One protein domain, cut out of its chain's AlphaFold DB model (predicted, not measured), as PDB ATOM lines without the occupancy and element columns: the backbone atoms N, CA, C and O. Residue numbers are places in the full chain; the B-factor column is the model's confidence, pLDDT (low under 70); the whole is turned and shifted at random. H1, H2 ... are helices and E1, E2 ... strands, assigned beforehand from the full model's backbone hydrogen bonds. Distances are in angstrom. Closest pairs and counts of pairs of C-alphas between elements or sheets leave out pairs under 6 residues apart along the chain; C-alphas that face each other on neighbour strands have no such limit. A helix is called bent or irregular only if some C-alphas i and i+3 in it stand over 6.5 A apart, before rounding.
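What this domain is: This is residues 243 to 425 of the 433 residues of an uncharacterized protein of Yimella lutea (UniProt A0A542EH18). One very long helix, H3, makes the length of a thin rod, with two shorter helices laid along it one after the other: H2 beside residues 338 to 374 of H3 and H1 beside residues 371 to 396. A small two-stranded hairpin, E1 and E2, lies off to one side near the middle of the rod, and a short helix, H4, folds back at the far end. The printed part has 183 residues with four named helices and two named strands, in the order H1, E1, E2, H2, H3, H4; the sheet, E1 - E2, is antiparallel. The class is mostly helix, and the whole is extended, with a radius of gyration of the C-alphas of 30.6 A and spans of 107 by 48 by 34 A.

Where its parts are: H1, residues 243 to 265, begins with C-alpha 243 at (-38.823, -29.571, -7.539) and is 31.8 A long from first to last C-alpha. E1 is residues 278 to 282, 12.1 A, and E2 is residues 288 to 294, 14.6 A. H2, residues 300 to 328, is 41.9 A long. H3, residues 335 to 408, begins with C-alpha 335 at (10.605, 32.901, -20.490) and is 102.1 A long. It has a kink of 25 degrees near residue 355 and is neither bent nor irregular, but only just: C-alphas 357 and 360 are 6.3 A apart. H4, residues 414 to 423, is 14.1 A long and ends with C-alpha 423 at (-43.026, -39.135, 12.446).

How they stand to each other: H1 touches H3 with residues 371 to 396 of H3 alone, at a shallow tilt of 30 degrees, opposite ways; the closest C-alphas, of Arg 250 and Gln 388, are 5.2 A apart. H2 and H3 form a helical hairpin, at a shallow tilt of 21 degrees, opposite ways. H2 touches residues 338 to 374 of H3 alone, and the closest C-alphas, of Ala 303 and His 367, are 4.8 A apart. H1 and H2 are close but not clearly touching, with the closest C-alphas, of Ala 263 and Ser 301, 6.8 A apart. H3 and H4 are close but not clearly touching, at a steep tilt of 53 degrees; their closest C-alphas, of Trp 407 and Tyr 417, are 6.3 A apart. E1 and E2 form an antiparallel hairpin, with N 289 and O 281 at 2.8 A and N 279 and O 293 at 2.9 A, within hydrogen-bond range. Both strands are apart from H3. Each O i to N i+4 pair is within hydrogen-bond range in H1, H2 and H4, and 67 of 70 are in H3.

The domain as a whole: The C-alphas farthest apart, of Pro 335 and Pro 411, are 107.3 A apart. The printed part has no cut. The link from H1 to E1, residues 266 to 277, is long. Residues 400 to 405 of H3 stand free. The mean pLDDT of the printed part is 84.2; residues 288, 331, 402, 406, 409 to 411 and 424 to 425 are under 70.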
ATOM      1  N   LEU A 243     -38.288 -30.843  -8.006       81.00
ATOM      2  CA  LEU A 243     -38.823 -29.571  -7.539       81.00
ATOM      3  C   LEU A 243     -37.745 -28.690  -6.894       81.00
ATOM      4  O   LEU A 243     -37.649 -27.512  -7.240       81.00
ATOM      5  N   GLN A 244     -36.918 -29.217  -5.989       83.50
ATOM      6  CA  GLN A 244     -35.828 -28.455  -5.364       83.50
ATOM      7  C   GLN A 244     -34.789 -27.991  -6.396       83.50
ATOM      8  O   GLN A 244     -34.333 -26.845  -6.343       83.50
ATOM      9  N   ARG A 245     -34.442 -28.839  -7.371       84.50
ATOM     10  CA  ARG A 245     -33.532 -28.495  -8.473       84.50
ATOM     11  C   ARG A 245     -34.127 -27.402  -9.356       84.50
ATOM     12  O   ARG A 245     -33.474 -26.382  -9.567       84.50
ATOM     13  N   ALA A 246     -35.374 -27.567  -9.799       83.06
ATOM     14  CA  ALA A 246     -36.081 -26.572 -10.604       83.06
ATOM     15  C   ALA A 246     -36.265 -25.244  -9.850       83.06
ATOM     16  O   ALA A 246     -36.123 -24.176 -10.441       83.06
ATOM     17  N   THR A 247     -36.516 -25.295  -8.540       88.38
ATOM     18  CA  THR A 247     -36.616 -24.111  -7.673       88.38
ATOM     19  C   THR A 247     -35.285 -23.372  -7.614       88.38
ATOM     20  O   THR A 247     -35.240 -22.170  -7.861       88.38
ATOM     21  N   LYS A 248     -34.180 -24.089  -7.385       88.94
ATOM     22  CA  LYS A 248     -32.836 -23.500  -7.364       88.94
ATOM     23  C   LYS A 248     -32.442 -22.899  -8.718       88.94
ATOM     24  O   LYS A 248     -31.851 -21.823  -8.761       88.94
ATOM     25  N   GLU A 249     -32.772 -23.576  -9.818       86.81
ATOM     26  CA  GLU A 249     -32.563 -23.066 -11.179       86.81
ATOM     27  C   GLU A 249     -33.372 -21.786 -11.427       86.81
ATOM     28  O   GLU A 249     -32.811 -20.789 -11.884       86.81
ATOM     29  N   ARG A 250     -34.666 -21.777 -11.073       94.88
ATOM     30  CA  ARG A 250     -35.530 -20.591 -11.150       94.88
ATOM     31  C   ARG A 250     -34.944 -19.428 -10.353       94.88
ATOM     32  O   ARG A 250     -34.831 -18.329 -10.888       94.88
ATOM     33  N   ASP A 251     -34.565 -19.665  -9.101       92.62
ATOM     34  CA  ASP A 251     -34.070 -18.621  -8.201       92.62
ATOM     35  C   ASP A 251     -32.749 -18.030  -8.703       92.62
ATOM     36  O   ASP A 251     -32.579 -16.813  -8.694       92.62
ATOM     37  N   SER A 252     -31.858 -18.862  -9.253       91.06
ATOM     38  CA  SER A 252     -30.626 -18.393  -9.895       91.06
ATOM     39  C   SER A 252     -30.901 -17.509 -11.119       91.06
ATOM     40  O   SER A 252     -30.242 -16.481 -11.295       91.06
ATOM     41  N   VAL A 253     -31.888 -17.862 -11.952       88.56
ATOM     42  CA  VAL A 253     -32.289 -17.037 -13.107       88.56
ATOM     43  C   VAL A 253     -32.920 -15.719 -12.649       88.56
ATOM     44  O   VAL A 253     -32.626 -14.674 -13.231       88.56
ATOM     45  N   LEU A 254     -33.752 -15.741 -11.603       91.62
ATOM     46  CA  LEU A 254     -34.361 -14.538 -11.025       91.62
ATOM     47  C   LEU A 254     -33.312 -13.599 -10.421       91.62
ATOM     48  O   LEU A 254     -33.378 -12.393 -10.660       91.62
ATOM     49  N   GLU A 255     -32.322 -14.131  -9.705       92.19
ATOM     50  CA  GLU A 255     -31.200 -13.352  -9.171       92.19
ATOM     51  C   GLU A 255     -30.403 -12.689 -10.305       92.19
ATOM     52  O   GLU A 255     -30.126 -11.486 -10.262       92.19
ATOM     53  N   GLN A 256     -30.096 -13.442 -11.368       88.12
ATOM     54  CA  GLN A 256     -29.408 -12.904 -12.541       88.12
ATOM     55  C   GLN A 256     -30.235 -11.815 -13.242       88.12
ATOM     56  O   GLN A 256     -29.694 -10.768 -13.608       88.12
ATOM     57  N   LEU A 257     -31.542 -12.034 -13.415       90.75
ATOM     58  CA  LEU A 257     -32.462 -11.054 -13.994       90.75
ATOM     59  C   LEU A 257     -32.506  -9.775 -13.154       90.75
ATOM     60  O   LEU A 257     -32.412  -8.682 -13.710       90.75
ATOM     61  N   GLN A 258     -32.603  -9.898 -11.829       91.94
ATOM     62  CA  GLN A 258     -32.628  -8.759 -10.914       91.94
ATOM     63  C   GLN A 258     -31.320  -7.961 -10.972       91.94
ATOM     64  O   GLN A 258     -31.360  -6.730 -11.014       91.94
ATOM     65  N   ALA A 259     -30.167  -8.634 -11.022       86.50
ATOM     66  CA  ALA A 259     -28.867  -7.981 -11.144       86.50
ATOM     67  C   ALA A 259     -28.739  -7.186 -12.457       86.50
ATOM     68  O   ALA A 259     -28.316  -6.025 -12.444       86.50
ATOM     69  N   GLU A 260     -29.152  -7.770 -13.586       85.25
ATOM     70  CA  GLU A 260     -29.153  -7.083 -14.885       85.25
ATOM     71  C   GLU A 260     -30.160  -5.920 -14.905       85.25
ATOM     72  O   GLU A 260     -29.826  -4.827 -15.359       85.25
ATOM     73  N   GLN A 261     -31.361  -6.095 -14.344       89.31
ATOM     74  CA  GLN A 261     -32.355  -5.023 -14.219       89.31
ATOM     75  C   GLN A 261     -31.856  -3.860 -13.356       89.31
ATOM     76  O   GLN A 261     -32.069  -2.708 -13.724       89.31
ATOM     77  N   GLN A 262     -31.173  -4.120 -12.238       88.50
ATOM     78  CA  GLN A 262     -30.586  -3.070 -11.397       88.50
ATOM     79  C   GLN A 262     -29.480  -2.306 -12.132       88.50
ATOM     80  O   GLN A 262     -29.456  -1.072 -12.103       88.50
ATOM     81  N   ALA A 263     -28.593  -3.019 -12.831       79.69
ATOM     82  CA  ALA A 263     -27.562  -2.397 -13.657       79.69
ATOM     83  C   ALA A 263     -28.184  -1.530 -14.767       79.69
ATOM     84  O   ALA A 263     -27.737  -0.408 -15.005       79.69
ATOM     85  N   PHE A 264     -29.250  -2.022 -15.397       83.25
ATOM     86  CA  PHE A 264     -29.943  -1.355 -16.493       83.25
ATOM     87  C   PHE A 264     -30.814  -0.173 -16.043       83.25
ATOM     88  O   PHE A 264     -30.872   0.836 -16.738       83.25
ATOM     89  N   ALA A 265     -31.447  -0.240 -14.868       87.38
ATOM     90  CA  ALA A 265     -32.324   0.813 -14.342       87.38
ATOM     91  C   ALA A 265     -31.590   2.135 -14.066       87.38
ATOM     92  O   ALA A 265     -32.184   3.207 -14.137       87.38
ATOM     93  N   THR A 266     -30.291   2.067 -13.765       83.25
ATOM     94  CA  THR A 266     -29.445   3.256 -13.567       83.25
ATOM     95  C   THR A 266     -28.847   3.794 -14.869       83.25
ATOM     96  O   THR A 266     -28.231   4.863 -14.872       83.25
ATOM     97  N   ALA A 267     -29.014   3.076 -15.983       82.75
ATOM     98  CA  ALA A 267     -28.436   3.431 -17.266       82.75
ATOM     99  C   ALA A 267     -29.349   4.371 -18.056       82.75
ATOM    100  O   ALA A 267     -30.535   4.108 -18.248       82.75
ATOM    101  N   THR A 268     -28.784   5.454 -18.584       87.50
ATOM    102  CA  THR A 268     -29.502   6.296 -19.544       87.50
ATOM    103  C   THR A 268     -29.522   5.605 -20.912       87.50
ATOM    104  O   THR A 268     -28.451   5.243 -21.406       87.50
ATOM    105  N   PRO A 269     -30.697   5.416 -21.542       88.56
ATOM    106  CA  PRO A 269     -30.777   4.837 -22.876       88.56
ATOM    107  C   PRO A 269     -30.041   5.719 -23.897       88.56
ATOM    108  O   PRO A 269     -30.228   6.940 -23.891       88.56
ATOM    109  N   PRO A 270     -29.236   5.136 -24.803       88.19
ATOM    110  CA  PRO A 270     -28.625   5.892 -25.886       88.19
ATOM    111  C   PRO A 270     -29.704   6.427 -26.835       88.19
ATOM    112  O   PRO A 270     -30.646   5.720 -27.196       88.19
ATOM    113  N   ALA A 271     -29.558   7.680 -27.272       87.00
ATOM    114  CA  ALA A 271     -30.552   8.352 -28.116       87.00
ATOM    115  C   ALA A 271     -30.719   7.698 -29.501       87.00
ATOM    116  O   ALA A 271     -31.778   7.796 -30.118       87.00
ATOM    117  N   VAL A 272     -29.665   7.050 -30.005       87.56
ATOM    118  CA  VAL A 272     -29.643   6.395 -31.314       87.56
ATOM    119  C   VAL A 272     -28.935   5.056 -31.179       87.56
ATOM    120  O   VAL A 272     -27.905   4.954 -30.516       87.56
ATOM    121  N   ARG A 273     -29.463   4.026 -31.847       85.94
ATOM    122  CA  ARG A 273     -28.797   2.727 -31.915       85.94
ATOM    123  C   ARG A 273     -27.485   2.847 -32.701       85.94
ATOM    124  O   ARG A 273     -27.537   3.226 -33.875       85.94
ATOM    125  N   PRO A 274     -26.325   2.518 -32.110       86.00
ATOM    126  CA  PRO A 274     -25.057   2.594 -32.820       86.00
ATOM    127  C   PRO A 274     -25.017   1.584 -33.973       86.00
ATOM    128  O   PRO A 274     -25.522   0.463 -33.879       86.00
ATOM    129  N   THR A 275     -24.406   1.985 -35.088       86.94
ATOM    130  CA  THR A 275     -24.139   1.088 -36.215       86.94
ATOM    131  C   THR A 275     -22.988   0.151 -35.871       86.94
ATOM    132  O   THR A 275     -21.972   0.582 -35.329       86.94
ATOM    133  N   VAL A 276     -23.128  -1.137 -36.199       85.38
ATOM    134  CA  VAL A 276     -22.113  -2.153 -35.881       85.38
ATOM    135  C   VAL A 276     -20.774  -1.776 -36.514       85.38
ATOM    136  O   VAL A 276     -20.608  -1.792 -37.737       85.38
ATOM    137  N   ARG A 277     -19.791  -1.457 -35.671       86.00
ATOM    138  CA  ARG A 277     -18.413  -1.206 -36.091       86.00
ATOM    139  C   ARG A 277     -17.696  -2.533 -36.296       86.00
ATOM    140  O   ARG A 277     -17.816  -3.478 -35.514       86.00
ATOM    141  N   THR A 278     -16.912  -2.589 -37.363       84.56
ATOM    142  CA  THR A 278     -16.084  -3.746 -37.694       84.56
ATOM    143  C   THR A 278     -14.618  -3.345 -37.667       84.56
ATOM    144  O   THR A 278     -14.249  -2.277 -38.155       84.56
ATOM    145  N   ARG A 279     -13.772  -4.204 -37.098       79.88
ATOM    146  CA  ARG A 279     -12.319  -4.015 -37.071       79.88
ATOM    147  C   ARG A 279     -11.634  -4.949 -38.072       79.88
ATOM    148  O   ARG A 279     -12.118  -6.068 -38.280       79.88
ATOM    149  N   PRO A 280     -10.520  -4.533 -38.697       78.25
ATOM    150  CA  PRO A 280      -9.717  -5.434 -39.512       78.25
ATOM    151  C   PRO A 280      -9.257  -6.619 -38.657       78.25
ATOM    152  O   PRO A 280      -8.766  -6.425 -37.543       78.25
ATOM    153  N   LYS A 281      -9.426  -7.851 -39.146       77.62
ATOM    154  CA  LYS A 281      -8.924  -9.029 -38.436       77.62
ATOM    155  C   LYS A 281      -7.408  -9.084 -38.618       77.62
ATOM    156  O   LYS A 281      -6.930  -9.217 -39.741       77.62
ATOM    157  N   ILE A 282      -6.656  -8.968 -37.529       77.50
ATOM    158  CA  ILE A 282      -5.196  -9.104 -37.546       77.50
ATOM    159  C   ILE A 282      -4.878 -10.593 -37.375       77.50
ATOM    160  O   ILE A 282      -5.276 -11.206 -36.386       77.50
ATOM    161  N   GLY A 283      -4.234 -11.198 -38.372       77.81
ATOM    162  CA  GLY A 283      -3.779 -12.585 -38.309       77.81
ATOM    163  C   GLY A 283      -2.640 -12.768 -37.304       77.81
ATOM    164  O   GLY A 283      -1.993 -11.804 -36.899       77.81
ATOM    165  N   SER A 284      -2.331 -14.017 -36.950       79.06
ATOM    166  CA  SER A 284      -1.268 -14.366 -35.987       79.06
ATOM    167  C   SER A 284       0.126 -13.838 -36.357       79.06
ATOM    168  O   SER A 284       0.987 -13.714 -35.494       79.06
ATOM    169  N   ARG A 285       0.348 -13.486 -37.630       84.00
ATOM    170  CA  ARG A 285       1.588 -12.880 -38.145       84.00
ATOM    171  C   ARG A 285       1.507 -11.360 -38.344       84.00
ATOM    172  O   ARG A 285       2.288 -10.807 -39.110       84.00
ATOM    173  N   GLY A 286       0.522 -10.686 -37.750       78.50
ATOM    174  CA  GLY A 286       0.326  -9.239 -37.907       78.50
ATOM    175  C   GLY A 286      -0.243  -8.809 -39.266       78.50
ATOM    176  O   GLY A 286      -0.414  -7.619 -39.505       78.50
ATOM    177  N   GLN A 287      -0.562  -9.750 -40.161       80.31
ATOM    178  CA  GLN A 287      -1.161  -9.439 -41.460       80.31
ATOM    179  C   GLN A 287      -2.641  -9.086 -41.307       80.31
ATOM    180  O   GLN A 287      -3.407  -9.831 -40.692       80.31
ATOM    181  N   THR A 288      -3.057  -7.974 -41.904       69.25
ATOM    182  CA  THR A 288      -4.463  -7.578 -41.988       69.25
ATOM    183  C   THR A 288      -5.201  -8.493 -42.961       69.25
ATOM    184  O   THR A 288      -4.956  -8.476 -44.166       69.25
ATOM    185  N   LEU A 289      -6.117  -9.309 -42.447       74.94
ATOM    186  CA  LEU A 289      -6.975 -10.163 -43.263       74.94
ATOM    187  C   LEU A 289      -8.097  -9.324 -43.892       74.94
ATOM    188  O   LEU A 289      -8.595  -8.374 -43.285       74.94
ATOM    189  N   ARG A 290      -8.540  -9.703 -45.101       77.69
ATOM    190  CA  ARG A 290      -9.662  -9.035 -45.800       77.69
ATOM    191  C   ARG A 290     -10.982  -9.127 -45.030       77.69
ATOM    192  O   ARG A 290     -11.854  -8.280 -45.193       77.69
ATOM    193  N   THR A 291     -11.127 -10.143 -44.186       77.50
ATOM    194  CA  THR A 291     -12.292 -10.325 -43.320       77.50
ATOM    195  C   THR A 291     -12.266  -9.317 -42.178       77.50
ATOM    196  O   THR A 291     -11.291  -9.259 -41.423       77.50
ATOM    197  N   ARG A 292     -13.351  -8.563 -42.005       78.69
ATOM    198  CA  ARG A 292     -13.547  -7.736 -40.814       78.69
ATOM    199  C   ARG A 292     -14.280  -8.540 -39.743       78.69
ATOM    200  O   ARG A 292     -15.161  -9.328 -40.068       78.69
ATOM    201  N   GLN A 293     -13.909  -8.351 -38.482       75.81
ATOM    202  CA  GLN A 293     -14.628  -8.935 -37.350       75.81
ATOM    203  C   GLN A 293     -15.469  -7.859 -36.658       75.81
ATOM    204  O   GLN A 293     -15.000  -6.719 -36.551       75.81
ATOM    205  N   PRO A 294     -16.679  -8.193 -36.173       80.00
ATOM    206  CA  PRO A 294     -17.405  -7.305 -35.278       80.00
ATOM    207  C   PRO A 294     -16.528  -6.980 -34.065       80.00
ATOM    208  O   PRO A 294     -15.762  -7.826 -33.589       80.00
ATOM    209  N   ILE A 295     -16.602  -5.742 -33.581       80.88
ATOM    210  CA  ILE A 295     -15.997  -5.404 -32.292       80.88
ATOM    211  C   ILE A 295     -16.734  -6.208 -31.220       80.88
ATOM    212  O   ILE A 295     -17.961  -6.216 -31.185       80.88
ATOM    213  N   ARG A 296     -15.980  -6.921 -30.376       81.12
ATOM    214  CA  ARG A 296     -16.555  -7.700 -29.280       81.12
ATOM    215  C   ARG A 296     -17.120  -6.722 -28.254       81.12
ATOM    216  O   ARG A 296     -16.367  -5.908 -27.725       81.12
ATOM    217  N   VAL A 297     -18.420  -6.803 -28.012       80.12
ATOM    218  CA  VAL A 297     -19.110  -5.979 -27.023       80.12
ATOM    219  C   VAL A 297     -18.953  -6.673 -25.663       80.12
ATOM    220  O   VAL A 297     -19.223  -7.873 -25.557       80.12
ATOM    221  N   PRO A 298     -18.387  -6.002 -24.646       79.62
ATOM    222  CA  PRO A 298     -18.315  -6.565 -23.304       79.62
ATOM    223  C   PRO A 298     -19.696  -6.524 -22.632       79.62
ATOM    224  O   PRO A 298     -20.601  -5.833 -23.093       79.62
ATOM    225  N   ARG A 299     -19.857  -7.233 -21.505       78.25
ATOM    226  CA  ARG A 299     -21.074  -7.115 -20.680       78.25
ATOM    227  C   ARG A 299     -21.320  -5.654 -20.301       78.25
ATOM    228  O   ARG A 299     -20.359  -4.921 -20.062       78.25
ATOM    229  N   PHE A 300     -22.587  -5.257 -20.177       77.75
ATOM    230  CA  PHE A 300     -22.966  -3.867 -19.911       77.75
ATOM    231  C   PHE A 300     -22.280  -3.270 -18.677       77.75
ATOM    232  O   PHE A 300     -21.740  -2.172 -18.755       77.75
ATOM    233  N   SER A 301     -22.186  -4.018 -17.575       74.12
ATOM    234  CA  SER A 301     -21.479  -3.574 -16.364       74.12
ATOM    235  C   SER A 301     -19.993  -3.266 -16.599       74.12
ATOM    236  O   SER A 301     -19.462  -2.296 -16.058       74.12
ATOM    237  N   ILE A 302     -19.321  -4.054 -17.444       78.69
ATOM    238  CA  ILE A 302     -17.923  -3.831 -17.834       78.69
ATOM    239  C   ILE A 302     -17.833  -2.621 -18.764       78.69
ATOM    240  O   ILE A 302     -17.010  -1.745 -18.527       78.69
ATOM    241  N   ALA A 303     -18.705  -2.540 -19.774       80.75
ATOM    242  CA  ALA A 303     -18.747  -1.424 -20.718       80.75
ATOM    243  C   ALA A 303     -18.983  -0.084 -20.002       80.75
ATOM    244  O   ALA A 303     -18.317   0.908 -20.285       80.75
ATOM    245  N   LYS A 304     -19.889  -0.075 -19.019       82.62
ATOM    246  CA  LYS A 304     -20.154   1.073 -18.157       82.62
ATOM    247  C   LYS A 304     -18.924   1.469 -17.347       82.62
ATOM    248  O   LYS A 304     -18.576   2.642 -17.329       82.62
ATOM    249  N   LYS A 305     -18.231   0.508 -16.735       83.06
ATOM    250  CA  LYS A 305     -16.988   0.780 -16.001       83.06
ATOM    251  C   LYS A 305     -15.884   1.330 -16.912       83.06
ATOM    252  O   LYS A 305     -15.164   2.234 -16.499       83.06
ATOM    253  N   GLU A 306     -15.753   0.806 -18.133       85.31
ATOM    254  CA  GLU A 306     -14.818   1.326 -19.144       85.31
ATOM    255  C   GLU A 306     -15.150   2.782 -19.514       85.31
ATOM    256  O   GLU A 306     -14.245   3.614 -19.571       85.31
ATOM    257  N   LEU A 307     -16.433   3.106 -19.708       86.56
ATOM    258  CA  LEU A 307     -16.889   4.467 -19.996       86.56
ATOM    259  C   LEU A 307     -16.665   5.418 -18.813       86.56
ATOM    260  O   LEU A 307     -16.123   6.505 -19.003       86.56
ATOM    261  N   ASP A 308     -17.029   5.000 -17.600       85.50
ATOM    262  CA  ASP A 308     -16.853   5.794 -16.381       85.50
ATOM    263  C   ASP A 308     -15.354   6.082 -16.130       85.50
ATOM    264  O   ASP A 308     -14.986   7.206 -15.786       85.50
ATOM    265  N   GLN A 309     -14.469   5.108 -16.386       88.56
ATOM    266  CA  GLN A 309     -13.016   5.306 -16.316       88.56
ATOM    267  C   GLN A 309     -12.513   6.271 -17.398       88.56
ATOM    268  O   GLN A 309     -11.764   7.195 -17.089       88.56
ATOM    269  N   ALA A 310     -12.945   6.102 -18.653       83.75
ATOM    270  CA  ALA A 310     -12.552   6.994 -19.744       83.75
ATOM    271  C   ALA A 310     -13.006   8.444 -19.495       83.75
ATOM    272  O   ALA A 310     -12.281   9.388 -19.818       83.75
ATOM    273  N   ALA A 311     -14.184   8.630 -18.891       86.88
ATOM    274  CA  ALA A 311     -14.689   9.933 -18.470       86.88
ATOM    275  C   ALA A 311     -13.823  10.553 -17.361       86.88
ATOM    276  O   ALA A 311     -13.482  11.736 -17.435       86.88
ATOM    277  N   ALA A 312     -13.438   9.761 -16.353       88.75
ATOM    278  CA  ALA A 312     -12.577  10.209 -15.260       88.75
ATOM    279  C   ALA A 312     -11.182  10.625 -15.757       88.75
ATOM    280  O   ALA A 312     -10.696  11.698 -15.390       88.75
ATOM    281  N   ASP A 313     -10.579   9.829 -16.644       85.00
ATOM    282  CA  ASP A 313      -9.280  10.130 -17.251       85.00
ATOM    283  C   ASP A 313      -9.340  11.447 -18.043       85.00
ATOM    284  O   ASP A 313      -8.476  12.317 -17.899       85.00
ATOM    285  N   LEU A 314     -10.392  11.639 -18.853       86.00
ATOM    286  CA  LEU A 314     -10.594  12.876 -19.611       86.00
ATOM    287  C   LEU A 314     -10.730  14.094 -18.683       86.00
ATOM    288  O   LEU A 314     -10.072  15.112 -18.917       86.00
ATOM    289  N   ALA A 315     -11.519  13.982 -17.613       88.25
ATOM    290  CA  ALA A 315     -11.693  15.048 -16.628       88.25
ATOM    291  C   ALA A 315     -10.379  15.394 -15.903       88.25
ATOM    292  O   ALA A 315     -10.079  16.569 -15.677       88.25
ATOM    293  N   GLU A 316      -9.552  14.396 -15.572       90.62
ATOM    294  CA  GLU A 316      -8.232  14.625 -14.981       90.62
ATOM    295  C   GLU A 316      -7.304  15.389 -15.934       90.62
ATOM    296  O   GLU A 316      -6.613  16.323 -15.505       90.62
ATOM    297  N   HIS A 317      -7.293  15.031 -17.220       86.75
ATOM    298  CA  HIS A 317      -6.504  15.744 -18.224       86.75
ATOM    299  C   HIS A 317      -6.962  17.193 -18.402       86.75
ATOM    300  O   HIS A 317      -6.122  18.092 -18.508       86.75
ATOM    301  N   GLU A 318      -8.272  17.443 -18.400       87.56
ATOM    302  CA  GLU A 318      -8.827  18.796 -18.480       87.56
ATOM    303  C   GLU A 318      -8.471  19.640 -17.251       87.56
ATOM    304  O   GLU A 318      -8.063  20.794 -17.403       87.56
ATOM    305  N   ARG A 319      -8.520  19.054 -16.049       93.12
ATOM    306  CA  ARG A 319      -8.078  19.713 -14.812       93.12
ATOM    307  C   ARG A 319      -6.594  20.079 -14.860       93.12
ATOM    308  O   ARG A 319      -6.252  21.234 -14.622       93.12
ATOM    309  N   LYS A 320      -5.716  19.139 -15.232       92.31
ATOM    310  CA  LYS A 320      -4.268  19.392 -15.379       92.31
ATOM    311  C   LYS A 320      -3.987  20.502 -16.390       92.31
ATOM    312  O   LYS A 320      -3.145  21.365 -16.161       92.31
ATOM    313  N   LYS A 321      -4.720  20.519 -17.506       89.94
ATOM    314  CA  LYS A 321      -4.625  21.597 -18.495       89.94
ATOM    315  C   LYS A 321      -5.020  22.952 -17.898       89.94
ATOM    316  O   LYS A 321      -4.315  23.930 -18.131       89.94
ATOM    317  N   ALA A 322      -6.103  23.014 -17.123       90.12
ATOM    318  CA  ALA A 322      -6.540  24.243 -16.459       90.12
ATOM    319  C   ALA A 322      -5.520  24.749 -15.421       90.12
ATOM    320  O   ALA A 322      -5.269  25.950 -15.347       90.12
ATOM    321  N   GLU A 323      -4.880  23.850 -14.669       93.06
ATOM    322  CA  GLU A 323      -3.801  24.188 -13.725       93.06
ATOM    323  C   GLU A 323      -2.580  24.790 -14.437       93.06
ATOM    324  O   GLU A 323      -2.025  25.797 -13.986       93.06
ATOM    325  N   LEU A 324      -2.179  24.226 -15.581       90.69
ATOM    326  CA  LEU A 324      -1.094  24.787 -16.393       90.69
ATOM    327  C   LEU A 324      -1.472  26.148 -16.988       90.69
ATOM    328  O   LEU A 324      -0.635  27.050 -17.006       90.69
ATOM    329  N   ASP A 325      -2.721  26.322 -17.422       89.12
ATOM    330  CA  ASP A 325      -3.226  27.604 -17.931       89.12
ATOM    331  C   ASP A 325      -3.221  28.682 -16.837       89.12
ATOM    332  O   ASP A 325      -2.782  29.807 -17.082       89.12
ATOM    333  N   ALA A 326      -3.619  28.331 -15.610       91.69
ATOM    334  CA  ALA A 326      -3.530  29.217 -14.451       91.69
ATOM    335  C   ALA A 326      -2.073  29.564 -14.103       91.69
ATOM    336  O   ALA A 326      -1.764  30.723 -13.825       91.69
ATOM    337  N   THR A 327      -1.168  28.586 -14.177       90.38
ATOM    338  CA  THR A 327       0.265  28.795 -13.922       90.38
ATOM    339  C   THR A 327       0.873  29.744 -14.958       90.38
ATOM    340  O   THR A 327       1.587  30.675 -14.593       90.38
ATOM    341  N   LEU A 328       0.546  29.571 -16.245       87.75
ATOM    342  CA  LEU A 328       0.982  30.465 -17.327       87.75
ATOM    343  C   LEU A 328       0.465  31.899 -17.171       87.75
ATOM    344  O   LEU A 328       1.123  32.828 -17.637       87.75
ATOM    345  N   ALA A 329      -0.693  32.087 -16.537       89.25
ATOM    346  CA  ALA A 329      -1.269  33.405 -16.284       89.25
ATOM    347  C   ALA A 329      -0.570  34.169 -15.141       89.25
ATOM    348  O   ALA A 329      -0.801  35.370 -14.981       89.25
ATOM    349  N   MET A 330       0.288  33.517 -14.346       88.62
ATOM    350  CA  MET A 330       1.036  34.183 -13.276       88.62
ATOM    351  C   MET A 330       2.114  35.106 -13.864       88.62
ATOM    352  O   MET A 330       2.997  34.676 -14.604       88.62
ATOM    353  N   ALA A 331       2.062  36.392 -13.500       60.72
ATOM    354  CA  ALA A 331       2.777  37.494 -14.155       60.72
ATOM    355  C   ALA A 331       4.325  37.483 -14.061       60.72
ATOM    356  O   ALA A 331       4.964  38.437 -14.500       60.72
ATOM    357  N   SER A 332       4.952  36.449 -13.493       82.62
ATOM    358  CA  SER A 332       6.374  36.458 -13.110       82.62
ATOM    359  C   SER A 332       7.185  35.233 -13.554       82.62
ATOM    360  O   SER A 332       8.298  35.027 -13.069       82.62
ATOM    361  N   LEU A 333       6.681  34.421 -14.488       87.94
ATOM    362  CA  LEU A 333       7.443  33.275 -14.991       87.94
ATOM    363  C   LEU A 333       8.606  33.709 -15.906       87.94
ATOM    364  O   LEU A 333       8.389  34.447 -16.871       87.94
ATOM    365  N   PRO A 334       9.834  33.199 -15.685       93.62
ATOM    366  CA  PRO A 334      10.921  33.348 -16.645       93.62
ATOM    367  C   PRO A 334      10.536  32.766 -18.019       93.62
ATOM    368  O   PRO A 334       9.892  31.712 -18.063       93.62
ATOM    369  N   PRO A 335      10.982  33.357 -19.147       91.81
ATOM    370  CA  PRO A 335      10.605  32.901 -20.490       91.81
ATOM    371  C   PRO A 335      10.862  31.411 -20.746       91.81
ATOM    372  O   PRO A 335      10.049  30.742 -21.380       91.81
ATOM    373  N   ALA A 336      11.963  30.873 -20.212       89.69
ATOM    374  CA  ALA A 336      12.297  29.456 -20.332       89.69
ATOM    375  C   ALA A 336      11.298  28.549 -19.589       89.69
ATOM    376  O   ALA A 336      10.897  27.518 -20.123       89.69
ATOM    377  N   ALA A 337      10.849  28.946 -18.393       88.44
ATOM    378  CA  ALA A 337       9.846  28.199 -17.635       88.44
ATOM    379  C   ALA A 337       8.477  28.249 -18.333       88.44
ATOM    380  O   ALA A 337       7.813  27.224 -18.467       88.44
ATOM    381  N   ALA A 338       8.093  29.419 -18.855       88.31
ATOM    382  CA  ALA A 338       6.861  29.579 -19.623       88.31
ATOM    383  C   ALA A 338       6.846  28.715 -20.901       88.31
ATOM    384  O   ALA A 338       5.803  28.169 -21.255       88.31
ATOM    385  N   ASP A 339       7.987  28.553 -21.583       91.50
ATOM    386  CA  ASP A 339       8.083  27.702 -22.778       91.50
ATOM    387  C   ASP A 339       7.944  26.206 -22.454       91.50
ATOM    388  O   ASP A 339       7.236  25.487 -23.163       91.50
ATOM    389  N   VAL A 340       8.548  25.738 -21.355       92.56
ATOM    390  CA  VAL A 340       8.381  24.353 -20.875       92.56
ATOM    391  C   VAL A 340       6.917  24.071 -20.532       92.56
ATOM    392  O   VAL A 340       6.358  23.083 -21.006       92.56
ATOM    393  N   ILE A 341       6.269  24.967 -19.781       88.56
ATOM    394  CA  ILE A 341       4.855  24.818 -19.404       88.56
ATOM    395  C   ILE A 341       3.950  24.836 -20.647       88.56
ATOM    396  O   ILE A 341       3.012  24.045 -20.739       88.56
ATOM    397  N   ARG A 342       4.244  25.681 -21.647       90.44
ATOM    398  CA  ARG A 342       3.494  25.719 -22.913       90.44
ATOM    399  C   ARG A 342       3.606  24.406 -23.689       90.44
ATOM    400  O   ARG A 342       2.589  23.901 -24.158       90.44
ATOM    401  N   LYS A 343       4.811  23.838 -23.793       92.25
ATOM    402  CA  LYS A 343       5.039  22.541 -24.454       92.25
ATOM    403  C   LYS A 343       4.302  21.406 -23.749       92.25
ATOM    404  O   LYS A 343       3.676  20.587 -24.418       92.25
ATOM    405  N   GLU A 344       4.321  21.392 -22.419       91.94
ATOM    406  CA  GLU A 344       3.586  20.398 -21.632       91.94
ATOM    407  C   GLU A 344       2.070  20.536 -21.829       91.94
ATOM    408  O   GLU A 344       1.378  19.556 -22.103       91.94
ATOM    409  N   ARG A 345       1.552  21.768 -21.810       92.31
ATOM    410  CA  ARG A 345       0.146  22.067 -22.108       92.31
ATOM    411  C   ARG A 345      -0.259  21.593 -23.507       92.31
ATOM    412  O   ARG A 345      -1.325  21.000 -23.666       92.31
ATOM    413  N   GLU A 346       0.561  21.843 -24.526       90.81
ATOM    414  CA  GLU A 346       0.313  21.369 -25.895       90.81
ATOM    415  C   GLU A 346       0.343  19.839 -25.994       90.81
ATOM    416  O   GLU A 346      -0.477  19.251 -26.704       90.81
ATOM    417  N   SER A 347       1.262  19.191 -25.275       89.94
ATOM    418  CA  SER A 347       1.341  17.730 -25.175       89.94
ATOM    419  C   SER A 347       0.069  17.150 -24.549       89.94
ATOM    420  O   SER A 347      -0.574  16.285 -25.147       89.94
ATOM    421  N   LEU A 348      -0.365  17.694 -23.408       86.06
ATOM    422  CA  LEU A 348      -1.605  17.298 -22.735       86.06
ATOM    423  C   LEU A 348      -2.844  17.579 -23.580       86.06
ATOM    424  O   LEU A 348      -3.751  16.757 -23.605       86.06
ATOM    425  N   ALA A 349      -2.886  18.690 -24.318       85.94
ATOM    426  CA  ALA A 349      -3.985  18.976 -25.235       85.94
ATOM    427  C   ALA A 349      -4.062  17.935 -26.362       85.94
ATOM    428  O   ALA A 349      -5.147  17.436 -26.651       85.94
ATOM    429  N   LYS A 350      -2.922  17.557 -26.958       87.94
ATOM    430  CA  LYS A 350      -2.859  16.484 -27.966       87.94
ATOM    431  C   LYS A 350      -3.236  15.123 -27.383       87.94
ATOM    432  O   LYS A 350      -3.830  14.317 -28.094       87.94
ATOM    433  N   TYR A 351      -2.865  14.846 -26.134       82.25
ATOM    434  CA  TYR A 351      -3.238  13.605 -25.461       82.25
ATOM    435  C   TYR A 351      -4.736  13.572 -25.159       82.25
ATOM    436  O   TYR A 351      -5.393  12.612 -25.533       82.25
ATOM    437  N   ALA A 352      -5.294  14.637 -24.580       79.88
ATOM    438  CA  ALA A 352      -6.720  14.755 -24.293       79.88
ATOM    439  C   ALA A 352      -7.572  14.628 -25.562       79.88
ATOM    440  O   ALA A 352      -8.576  13.926 -25.549       79.88
ATOM    441  N   ASP A 353      -7.148  15.246 -26.669       83.06
ATOM    442  CA  ASP A 353      -7.841  15.142 -27.955       83.06
ATOM    443  C   ASP A 353      -7.851  13.699 -28.483       83.06
ATOM    444  O   ASP A 353      -8.907  13.183 -28.852       83.06
ATOM    445  N   ARG A 354      -6.706  12.996 -28.411       79.25
ATOM    446  CA  ARG A 354      -6.616  11.565 -28.754       79.25
ATOM    447  C   ARG A 354      -7.431  10.683 -27.814       79.25
ATOM    448  O   ARG A 354      -8.106   9.776 -28.286       79.25
ATOM    449  N   SER A 355      -7.383  10.922 -26.508       76.88
ATOM    450  CA  SER A 355      -8.162  10.162 -25.524       76.88
ATOM    451  C   SER A 355      -9.659  10.360 -25.741       76.88
ATOM    452  O   SER A 355     -10.413   9.392 -25.686       76.88
ATOM    453  N   ARG A 356     -10.085  11.581 -26.084       79.25
ATOM    454  CA  ARG A 356     -11.476  11.887 -26.422       79.25
ATOM    455  C   ARG A 356     -11.921  11.151 -27.692       79.25
ATOM    456  O   ARG A 356     -12.911  10.436 -27.651       79.25
ATOM    457  N   THR A 357     -11.169  11.249 -28.789       78.69
ATOM    458  CA  THR A 357     -11.566  10.618 -30.067       78.69
ATOM    459  C   THR A 357     -11.365   9.104 -30.126       78.69
ATOM    460  O   THR A 357     -12.064   8.433 -30.877       78.69
ATOM    461  N   ALA A 358     -10.401   8.539 -29.399       76.69
ATOM    462  CA  ALA A 358     -10.075   7.115 -29.511       76.69
ATOM    463  C   ALA A 358     -10.602   6.280 -28.343       76.69
ATOM    464  O   ALA A 358     -11.127   5.194 -28.573       76.69
ATOM    465  N   ALA A 359     -10.447   6.748 -27.103       78.06
ATOM    466  CA  ALA A 359     -10.819   5.964 -25.927       78.06
ATOM    467  C   ALA A 359     -12.264   6.240 -25.507       78.06
ATOM    468  O   ALA A 359     -13.024   5.296 -25.320       78.06
ATOM    469  N   PHE A 360     -12.659   7.512 -25.423       79.75
ATOM    470  CA  PHE A 360     -14.013   7.876 -25.010       79.75
ATOM    471  C   PHE A 360     -15.054   7.486 -26.067       79.75
ATOM    472  O   PHE A 360     -16.027   6.827 -25.726       79.75
ATOM    473  N   ASP A 361     -14.825   7.774 -27.353       85.06
ATOM    474  CA  ASP A 361     -15.756   7.370 -28.423       85.06
ATOM    475  C   ASP A 361     -15.882   5.842 -28.582       85.06
ATOM    476  O   ASP A 361     -16.945   5.343 -28.966       85.06
ATOM    477  N   ASP A 362     -14.812   5.078 -28.334       84.94
ATOM    478  CA  ASP A 362     -14.865   3.610 -28.369       84.94
ATOM    479  C   ASP A 362     -15.554   3.049 -27.119       84.94
ATOM    480  O   ASP A 362     -16.394   2.158 -27.241       84.94
ATOM    481  N   ALA A 363     -15.273   3.608 -25.938       85.31
ATOM    482  CA  ALA A 363     -15.953   3.243 -24.699       85.31
ATOM    483  C   ALA A 363     -17.453   3.576 -24.761       85.31
ATOM    484  O   ALA A 363     -18.274   2.729 -24.415       85.31
ATOM    485  N   GLN A 364     -17.821   4.746 -25.290       88.06
ATOM    486  CA  GLN A 364     -19.211   5.148 -25.511       88.06
ATOM    487  C   GLN A 364     -19.899   4.204 -26.501       88.06
ATOM    488  O   GLN A 364     -20.982   3.701 -26.222       88.06
ATOM    489  N   TYR A 365     -19.251   3.887 -27.627       89.81
ATOM    490  CA  TYR A 365     -19.785   2.920 -28.588       89.81
ATOM    491  C   TYR A 365     -20.022   1.539 -27.954       89.81
ATOM    492  O   TYR A 365     -21.075   0.933 -28.170       89.81
ATOM    493  N   ARG A 366     -19.057   1.028 -27.178       86.44
ATOM    494  CA  ARG A 366     -19.184  -0.265 -26.487       86.44
ATOM    495  C   ARG A 366     -20.283  -0.233 -25.438       86.44
ATOM    496  O   ARG A 366     -21.032  -1.198 -25.354       86.44
ATOM    497  N   HIS A 367     -20.390   0.854 -24.677       89.94
ATOM    498  CA  HIS A 367     -21.464   1.071 -23.717       89.94
ATOM    499  C   HIS A 367     -22.833   1.035 -24.400       89.94
ATOM    500  O   HIS A 367     -23.699   0.266 -23.993       89.94
ATOM    501  N   ASP A 368     -23.010   1.797 -25.479       89.31
ATOM    502  CA  ASP A 368     -24.290   1.896 -26.181       89.31
ATOM    503  C   ASP A 368     -24.686   0.558 -26.816       89.31
ATOM    504  O   ASP A 368     -25.832   0.130 -26.700       89.31
ATOM    505  N   MET A 369     -23.740  -0.154 -27.440       89.19
ATOM    506  CA  MET A 369     -23.979  -1.511 -27.944       89.19
ATOM    507  C   MET A 369     -24.338  -2.485 -26.818       89.19
ATOM    508  O   MET A 369     -25.302  -3.240 -26.950       89.19
ATOM    509  N   ALA A 370     -23.593  -2.447 -25.709       87.62
ATOM    510  CA  ALA A 370     -23.837  -3.312 -24.564       87.62
ATOM    511  C   ALA A 370     -25.194  -3.022 -23.914       87.62
ATOM    512  O   ALA A 370     -25.818  -3.940 -23.395       87.62
ATOM    513  N   TRP A 371     -25.685  -1.782 -23.985       91.94
ATOM    514  CA  TRP A 371     -27.025  -1.420 -23.528       91.94
ATOM    515  C   TRP A 371     -28.101  -2.153 -24.342       91.94
ATOM    516  O   TRP A 371     -28.985  -2.788 -23.771       91.94
ATOM    517  N   PHE A 372     -28.010  -2.158 -25.677       89.19
ATOM    518  CA  PHE A 372     -28.969  -2.902 -26.511       89.19
ATOM    519  C   PHE A 372     -28.877  -4.419 -26.303       89.19
ATOM    520  O   PHE A 372     -29.900  -5.105 -26.307       89.19
ATOM    521  N   GLU A 373     -27.669  -4.955 -26.123       87.94
ATOM    522  CA  GLU A 373     -27.479  -6.376 -25.807       87.94
ATOM    523  C   GLU A 373     -28.039  -6.734 -24.425       87.94
ATOM    524  O   GLU A 373     -28.688  -7.772 -24.285       87.94
ATOM    525  N   ALA A 374     -27.869  -5.864 -23.427       87.31
ATOM    526  CA  ALA A 374     -28.452  -6.034 -22.100       87.31
ATOM    527  C   ALA A 374     -29.982  -6.010 -22.151       87.31
ATOM    528  O   ALA A 374     -30.608  -6.878 -21.554       87.31
ATOM    529  N   ALA A 375     -30.594  -5.111 -22.927       89.44
ATOM    530  CA  ALA A 375     -32.048  -5.087 -23.106       89.44
ATOM    531  C   ALA A 375     -32.585  -6.423 -23.659       89.44
ATOM    532  O   ALA A 375     -33.552  -6.978 -23.135       89.44
ATOM    533  N   ASN A 376     -31.918  -6.986 -24.674       88.25
ATOM    534  CA  ASN A 376     -32.269  -8.302 -25.222       88.25
ATOM    535  C   ASN A 376     -32.017  -9.436 -24.218       88.25
ATOM    536  O   ASN A 376     -32.791 -10.395 -24.150       88.25
ATOM    537  N   THR A 377     -30.939  -9.333 -23.440       87.25
ATOM    538  CA  THR A 377     -30.590 -10.303 -22.396       87.25
ATOM    539  C   THR A 377     -31.640 -10.304 -21.292       87.25
ATOM    540  O   THR A 377     -32.108 -11.371 -20.920       87.25
ATOM    541  N   ILE A 378     -32.086  -9.132 -20.832       91.06
ATOM    542  CA  ILE A 378     -33.158  -8.979 -19.840       91.06
ATOM    543  C   ILE A 378     -34.457  -9.594 -20.360       91.06
ATOM    544  O   ILE A 378     -35.094 -10.351 -19.634       91.06
ATOM    545  N   ALA A 379     -34.832  -9.334 -21.616       91.12
ATOM    546  CA  ALA A 379     -36.017  -9.952 -22.214       91.12
ATOM    547  C   ALA A 379     -35.910 -11.489 -22.248       91.12
ATOM    548  O   ALA A 379     -36.848 -12.185 -21.869       91.12
ATOM    549  N   SER A 380     -34.744 -12.016 -22.636       87.62
ATOM    550  CA  SER A 380     -34.490 -13.462 -22.697       87.62
ATOM    551  C   SER A 380     -34.477 -14.114 -21.309       87.62
ATOM    552  O   SER A 380     -35.033 -15.193 -21.129       87.62
ATOM    553  N   LEU A 381     -33.870 -13.455 -20.317       89.12
ATOM    554  CA  LEU A 381     -33.866 -13.903 -18.923       89.12
ATOM    555  C   LEU A 381     -35.265 -13.848 -18.314       89.12
ATOM    556  O   LEU A 381     -35.613 -14.729 -17.540       89.12
ATOM    557  N   SER A 382     -36.080 -12.858 -18.681       93.25
ATOM    558  CA  SER A 382     -37.473 -12.766 -18.239       93.25
ATOM    559  C   SER A 382     -38.322 -13.914 -18.790       93.25
ATOM    560  O   SER A 382     -39.080 -14.510 -18.029       93.25
ATOM    561  N   ASP A 383     -38.174 -14.260 -20.073       91.94
ATOM    562  CA  ASP A 383     -38.845 -15.429 -20.673       91.94
ATOM    563  C   ASP A 383     -38.381 -16.734 -20.006       91.94
ATOM    564  O   ASP A 383     -39.193 -17.569 -19.614       91.94
ATOM    565  N   LEU A 384     -37.070 -16.890 -19.787       90.31
ATOM    566  CA  LEU A 384     -36.525 -18.054 -19.089       90.31
ATOM    567  C   LEU A 384     -37.040 -18.154 -17.645       90.31
ATOM    568  O   LEU A 384     -37.429 -19.238 -17.215       90.31
ATOM    569  N   ALA A 385     -37.078 -17.041 -16.908       92.00
ATOM    570  CA  ALA A 385     -37.604 -16.984 -15.545       92.00
ATOM    571  C   ALA A 385     -39.081 -17.394 -15.491       92.00
ATOM    572  O   ALA A 385     -39.480 -18.139 -14.592       92.00
ATOM    573  N   GLN A 386     -39.879 -16.959 -16.472       94.44
ATOM    574  CA  GLN A 386     -41.275 -17.366 -16.598       94.44
ATOM    575  C   GLN A 386     -41.390 -18.878 -16.827       94.44
ATOM    576  O   GLN A 386     -42.069 -19.555 -16.058       94.44
ATOM    577  N   ARG A 387     -40.664 -19.436 -17.804       90.44
ATOM    578  CA  ARG A 387     -40.692 -20.884 -18.091       90.44
ATOM    579  C   ARG A 387     -40.241 -21.732 -16.900       90.44
ATOM    580  O   ARG A 387     -40.810 -22.794 -16.653       90.44
ATOM    581  N   GLN A 388     -39.227 -21.283 -16.157       90.62
ATOM    582  CA  GLN A 388     -38.780 -21.981 -14.947       90.62
ATOM    583  C   GLN A 388     -39.818 -21.889 -13.826       90.62
ATOM    584  O   GLN A 388     -40.039 -22.871 -13.123       90.62
ATOM    585  N   SER A 389     -40.513 -20.757 -13.694       91.81
ATOM    586  CA  SER A 389     -41.623 -20.619 -12.743       91.81
ATOM    587  C   SER A 389     -42.784 -21.555 -13.095       91.81
ATOM    588  O   SER A 389     -43.240 -22.298 -12.232       91.81
ATOM    589  N   GLU A 390     -43.180 -21.625 -14.370       91.75
ATOM    590  CA  GLU A 390     -44.201 -22.563 -14.867       91.75
ATOM    591  C   GLU A 390     -43.787 -24.033 -14.672       91.75
ATOM    592  O   GLU A 390     -44.616 -24.901 -14.387       91.75
ATOM    593  N   ARG A 391     -42.493 -24.355 -14.817       90.75
ATOM    594  CA  ARG A 391     -41.958 -25.691 -14.510       90.75
ATOM    595  C   ARG A 391     -42.083 -26.014 -13.022       90.75
ATOM    596  O   ARG A 391     -42.565 -27.098 -12.701       90.75
ATOM    597  N   VAL A 392     -41.694 -25.094 -12.140       91.25
ATOM    598  CA  VAL A 392     -41.834 -25.259 -10.685       91.25
ATOM    599  C   VAL A 392     -43.303 -25.459 -10.309       91.25
ATOM    600  O   VAL A 392     -43.615 -26.422  -9.620       91.25
ATOM    601  N   GLU A 393     -44.220 -24.644 -10.833       91.12
ATOM    602  CA  GLU A 393     -45.660 -24.792 -10.583       91.12
ATOM    603  C   GLU A 393     -46.201 -26.160 -11.025       91.12
ATOM    604  O   GLU A 393     -46.968 -26.787 -10.292       91.12
ATOM    605  N   ARG A 394     -45.780 -26.660 -12.198       88.31
ATOM    606  CA  ARG A 394     -46.161 -28.000 -12.676       88.31
ATOM    607  C   ARG A 394     -45.645 -29.113 -11.769       88.31
ATOM    608  O   ARG A 394     -46.403 -30.043 -11.497       88.31
ATOM    609  N   LEU A 395     -44.397 -29.018 -11.309       84.38
ATOM    610  CA  LEU A 395     -43.795 -29.998 -10.399       84.38
ATOM    611  C   LEU A 395     -44.470 -29.963  -9.025       84.38
ATOM    612  O   LEU A 395     -44.877 -31.007  -8.530       84.38
ATOM    613  N   THR A 396     -44.720 -28.778  -8.463       87.31
ATOM    614  CA  THR A 396     -45.490 -28.629  -7.218       87.31
ATOM    615  C   THR A 396     -46.904 -29.196  -7.357       87.31
ATOM    616  O   THR A 396     -47.406 -29.854  -6.448       87.31
ATOM    617  N   ALA A 397     -47.576 -28.976  -8.492       85.06
ATOM    618  CA  ALA A 397     -48.891 -29.561  -8.743       85.06
ATOM    619  C   ALA A 397     -48.837 -31.094  -8.882       85.06
ATOM    620  O   ALA A 397     -49.792 -31.763  -8.495       85.06
ATOM    621  N   ALA A 398     -47.752 -31.648  -9.431       76.38
ATOM    622  CA  ALA A 398     -47.538 -33.089  -9.511       76.38
ATOM    623  C   ALA A 398     -47.296 -33.704  -8.125       76.38
ATOM    624  O   ALA A 398     -48.010 -34.637  -7.774       76.38
ATOM    625  N   GLU A 399     -46.407 -33.126  -7.311       81.31
ATOM    626  CA  GLU A 399     -46.170 -33.567  -5.926       81.31
ATOM    627  C   GLU A 399     -47.442 -33.482  -5.073       81.31
ATOM    628  O   GLU A 399     -47.744 -34.396  -4.311       81.31
ATOM    629  N   ARG A 400     -48.257 -32.430  -5.244       80.44
ATOM    630  CA  ARG A 400     -49.565 -32.341  -4.574       80.44
ATOM    631  C   ARG A 400     -50.525 -33.438  -5.008       80.44
ATOM    632  O   ARG A 400     -51.225 -33.968  -4.156       80.44
ATOM    633  N   ARG A 401     -50.584 -33.774  -6.303       75.44
ATOM    634  CA  ARG A 401     -51.428 -34.878  -6.797       75.44
ATOM    635  C   ARG A 401     -50.964 -36.224  -6.256       75.44
ATOM    636  O   ARG A 401     -51.815 -37.043  -5.929       75.44
ATOM    637  N   ASP A 402     -49.655 -36.429  -6.164       69.12
ATOM    638  CA  ASP A 402     -49.069 -37.649  -5.613       69.12
ATOM    639  C   ASP A 402     -49.354 -37.771  -4.110       69.12
ATOM    640  O   ASP A 402     -49.905 -38.769  -3.654       69.12
ATOM    641  N   SER A 403     -49.138 -36.693  -3.350       72.00
ATOM    642  CA  SER A 403     -49.547 -36.604  -1.943       72.00
ATOM    643  C   SER A 403     -51.056 -36.829  -1.768       72.00
ATOM    644  O   SER A 403     -51.475 -37.571  -0.876       72.00
ATOM    645  N   ASP A 404     -51.875 -36.259  -2.663       73.00
ATOM    646  CA  ASP A 404     -53.327 -36.437  -2.662       73.00
ATOM    647  C   ASP A 404     -53.756 -37.885  -2.921       73.00
ATOM    648  O   ASP A 404     -54.700 -38.393  -2.311       73.00
ATOM    649  N   TYR A 405     -53.071 -38.553  -3.843       70.56
ATOM    650  CA  TYR A 405     -53.276 -39.961  -4.137       70.56
ATOM    651  C   TYR A 405     -52.864 -40.836  -2.948       70.56
ATOM    652  O   TYR A 405     -53.627 -41.711  -2.533       70.56
ATOM    653  N   ASN A 406     -51.706 -40.559  -2.351       67.81
ATOM    654  CA  ASN A 406     -51.165 -41.326  -1.235       67.81
ATOM    655  C   ASN A 406     -52.062 -41.249   0.008       67.81
ATOM    656  O   ASN A 406     -52.355 -42.289   0.597       67.81
ATOM    657  N   TRP A 407     -52.595 -40.073   0.369       70.56
ATOM    658  CA  TRP A 407     -53.514 -40.000   1.515       70.56
ATOM    659  C   TRP A 407     -54.859 -40.676   1.238       70.56
ATOM    660  O   TRP A 407     -55.435 -41.269   2.144       70.56
ATOM    661  N   ARG A 408     -55.384 -40.620   0.004       73.56
ATOM    662  CA  ARG A 408     -56.671 -41.266  -0.334       73.56
ATOM    663  C   ARG A 408     -56.611 -42.783  -0.254       73.56
ATOM    664  O   ARG A 408     -57.638 -43.411  -0.012       73.56
ATOM    665  N   ASN A 409     -55.429 -43.344  -0.476       60.75
ATOM    666  CA  ASN A 409     -55.173 -44.775  -0.385       60.75
ATOM    667  C   ASN A 409     -54.615 -45.188   0.987       60.75
ATOM    668  O   ASN A 409     -54.367 -46.372   1.214       60.75
ATOM    669  N   TRP A 410     -54.443 -44.241   1.916       62.22
ATOM    670  CA  TRP A 410     -54.041 -44.538   3.283       62.22
ATOM    671  C   TRP A 410     -55.196 -45.216   4.045       62.22
ATOM    672  O   TRP A 410     -56.330 -44.737   3.996       62.22
ATOM    673  N   PRO A 411     -54.946 -46.319   4.778       58.06
ATOM    674  CA  PRO A 411     -55.998 -47.058   5.482       58.06
ATOM    675  C   PRO A 411     -56.599 -46.311   6.688       58.06
ATOM    676  O   PRO A 411     -57.632 -46.731   7.209       58.06
ATOM    677  N   GLY A 412     -55.955 -45.238   7.157       79.88
ATOM    678  CA  GLY A 412     -56.436 -44.385   8.246       79.88
ATOM    679  C   GLY A 412     -57.049 -43.062   7.771       79.88
ATOM    680  O   GLY A 412     -57.159 -42.790   6.581       79.88
ATOM    681  N   ASP A 413     -57.439 -42.202   8.714       88.12
ATOM    682  CA  ASP A 413     -57.860 -40.834   8.393       88.12
ATOM    683  C   ASP A 413     -56.674 -39.943   7.973       88.12
ATOM    684  O   ASP A 413     -55.504 -40.289   8.173       88.12
ATOM    685  N   ARG A 414     -56.978 -38.776   7.391       84.00
ATOM    686  CA  ARG A 414     -55.969 -37.807   6.935       84.00
ATOM    687  C   ARG A 414     -55.015 -37.390   8.055       84.00
ATOM    688  O   ARG A 414     -53.812 -37.341   7.830       84.00
ATOM    689  N   ASP A 415     -55.528 -37.167   9.261       85.44
ATOM    690  CA  ASP A 415     -54.704 -36.760  10.399       85.44
ATOM    691  C   ASP A 415     -53.710 -37.868  10.796       85.44
ATOM    692  O   ASP A 415     -52.601 -37.585  11.242       85.44
ATOM    693  N   SER A 416     -54.082 -39.144  10.652       80.88
ATOM    694  CA  SER A 416     -53.194 -40.285  10.897       80.88
ATOM    695  C   SER A 416     -52.114 -40.431   9.827       80.88
ATOM    696  O   SER A 416     -50.983 -40.761  10.175       80.88
ATOM    697  N   TYR A 417     -52.439 -40.130   8.566       77.19
ATOM    698  CA  TYR A 417     -51.474 -40.067   7.470       77.19
ATOM    699  C   TYR A 417     -50.474 -38.923   7.676       77.19
ATOM    700  O   TYR A 417     -49.267 -39.130   7.595       77.19
ATOM    701  N   GLU A 418     -50.960 -37.725   8.017       80.88
ATOM    702  CA  GLU A 418     -50.115 -36.555   8.277       80.88
ATOM    703  C   GLU A 418     -49.206 -36.770   9.498       80.88
ATOM    704  O   GLU A 418     -48.023 -36.434   9.442       80.88
ATOM    705  N   ARG A 419     -49.708 -37.401  10.573       82.75
ATOM    706  CA  ARG A 419     -48.875 -37.823  11.715       82.75
ATOM    707  C   ARG A 419     -47.821 -38.848  11.309       82.75
ATOM    708  O   ARG A 419     -46.664 -38.686  11.677       82.75
ATOM    709  N   TRP A 420     -48.199 -39.866  10.536       79.88
ATOM    710  CA  TRP A 420     -47.255 -40.873  10.052       79.88
ATOM    711  C   TRP A 420     -46.146 -40.237   9.203       79.88
ATOM    712  O   TRP A 420     -44.972 -40.490   9.459       79.88
ATOM    713  N   ASN A 421     -46.490 -39.339   8.276       73.69
ATOM    714  CA  ASN A 421     -45.517 -38.585   7.483       73.69
ATOM    715  C   ASN A 421     -44.593 -37.726   8.359       73.69
ATOM    716  O   ASN A 421     -43.378 -37.736   8.159       73.69
ATOM    717  N   ALA A 422     -45.139 -37.020   9.353       74.25
ATOM    718  CA  ALA A 422     -44.348 -36.216  10.281       74.25
ATOM    719  C   ALA A 422     -43.372 -37.071  11.113       74.25
ATOM    720  O   ALA A 422     -42.195 -36.722  11.221       74.25
ATOM    721  N   ASP A 423     -43.830 -38.213  11.633       74.62
ATOM    722  CA  ASP A 423     -43.026 -39.135  12.446       74.62
ATOM    723  C   ASP A 423     -41.905 -39.814  11.636       74.62
ATOM    724  O   ASP A 423     -40.851 -40.140  12.183       74.62
ATOM    725  N   HIS A 424     -42.096 -39.981  10.323       68.00
ATOM    726  CA  HIS A 424     -41.121 -40.603   9.417       68.00
ATOM    727  C   HIS A 424     -40.283 -39.578   8.633       68.00
ATOM    728  O   HIS A 424     -39.530 -39.948   7.730       68.00
ATOM    729  N   GLY A 425     -40.359 -38.291   8.992       56.84
ATOM    730  CA  GLY A 425     -39.525 -37.237   8.406       56.84
ATOM    731  C   GLY A 425     -39.912 -36.829   6.981       56.84
ATOM    732  O   GLY A 425     -39.108 -36.205   6.292       56.84
TER     733      GLY A 425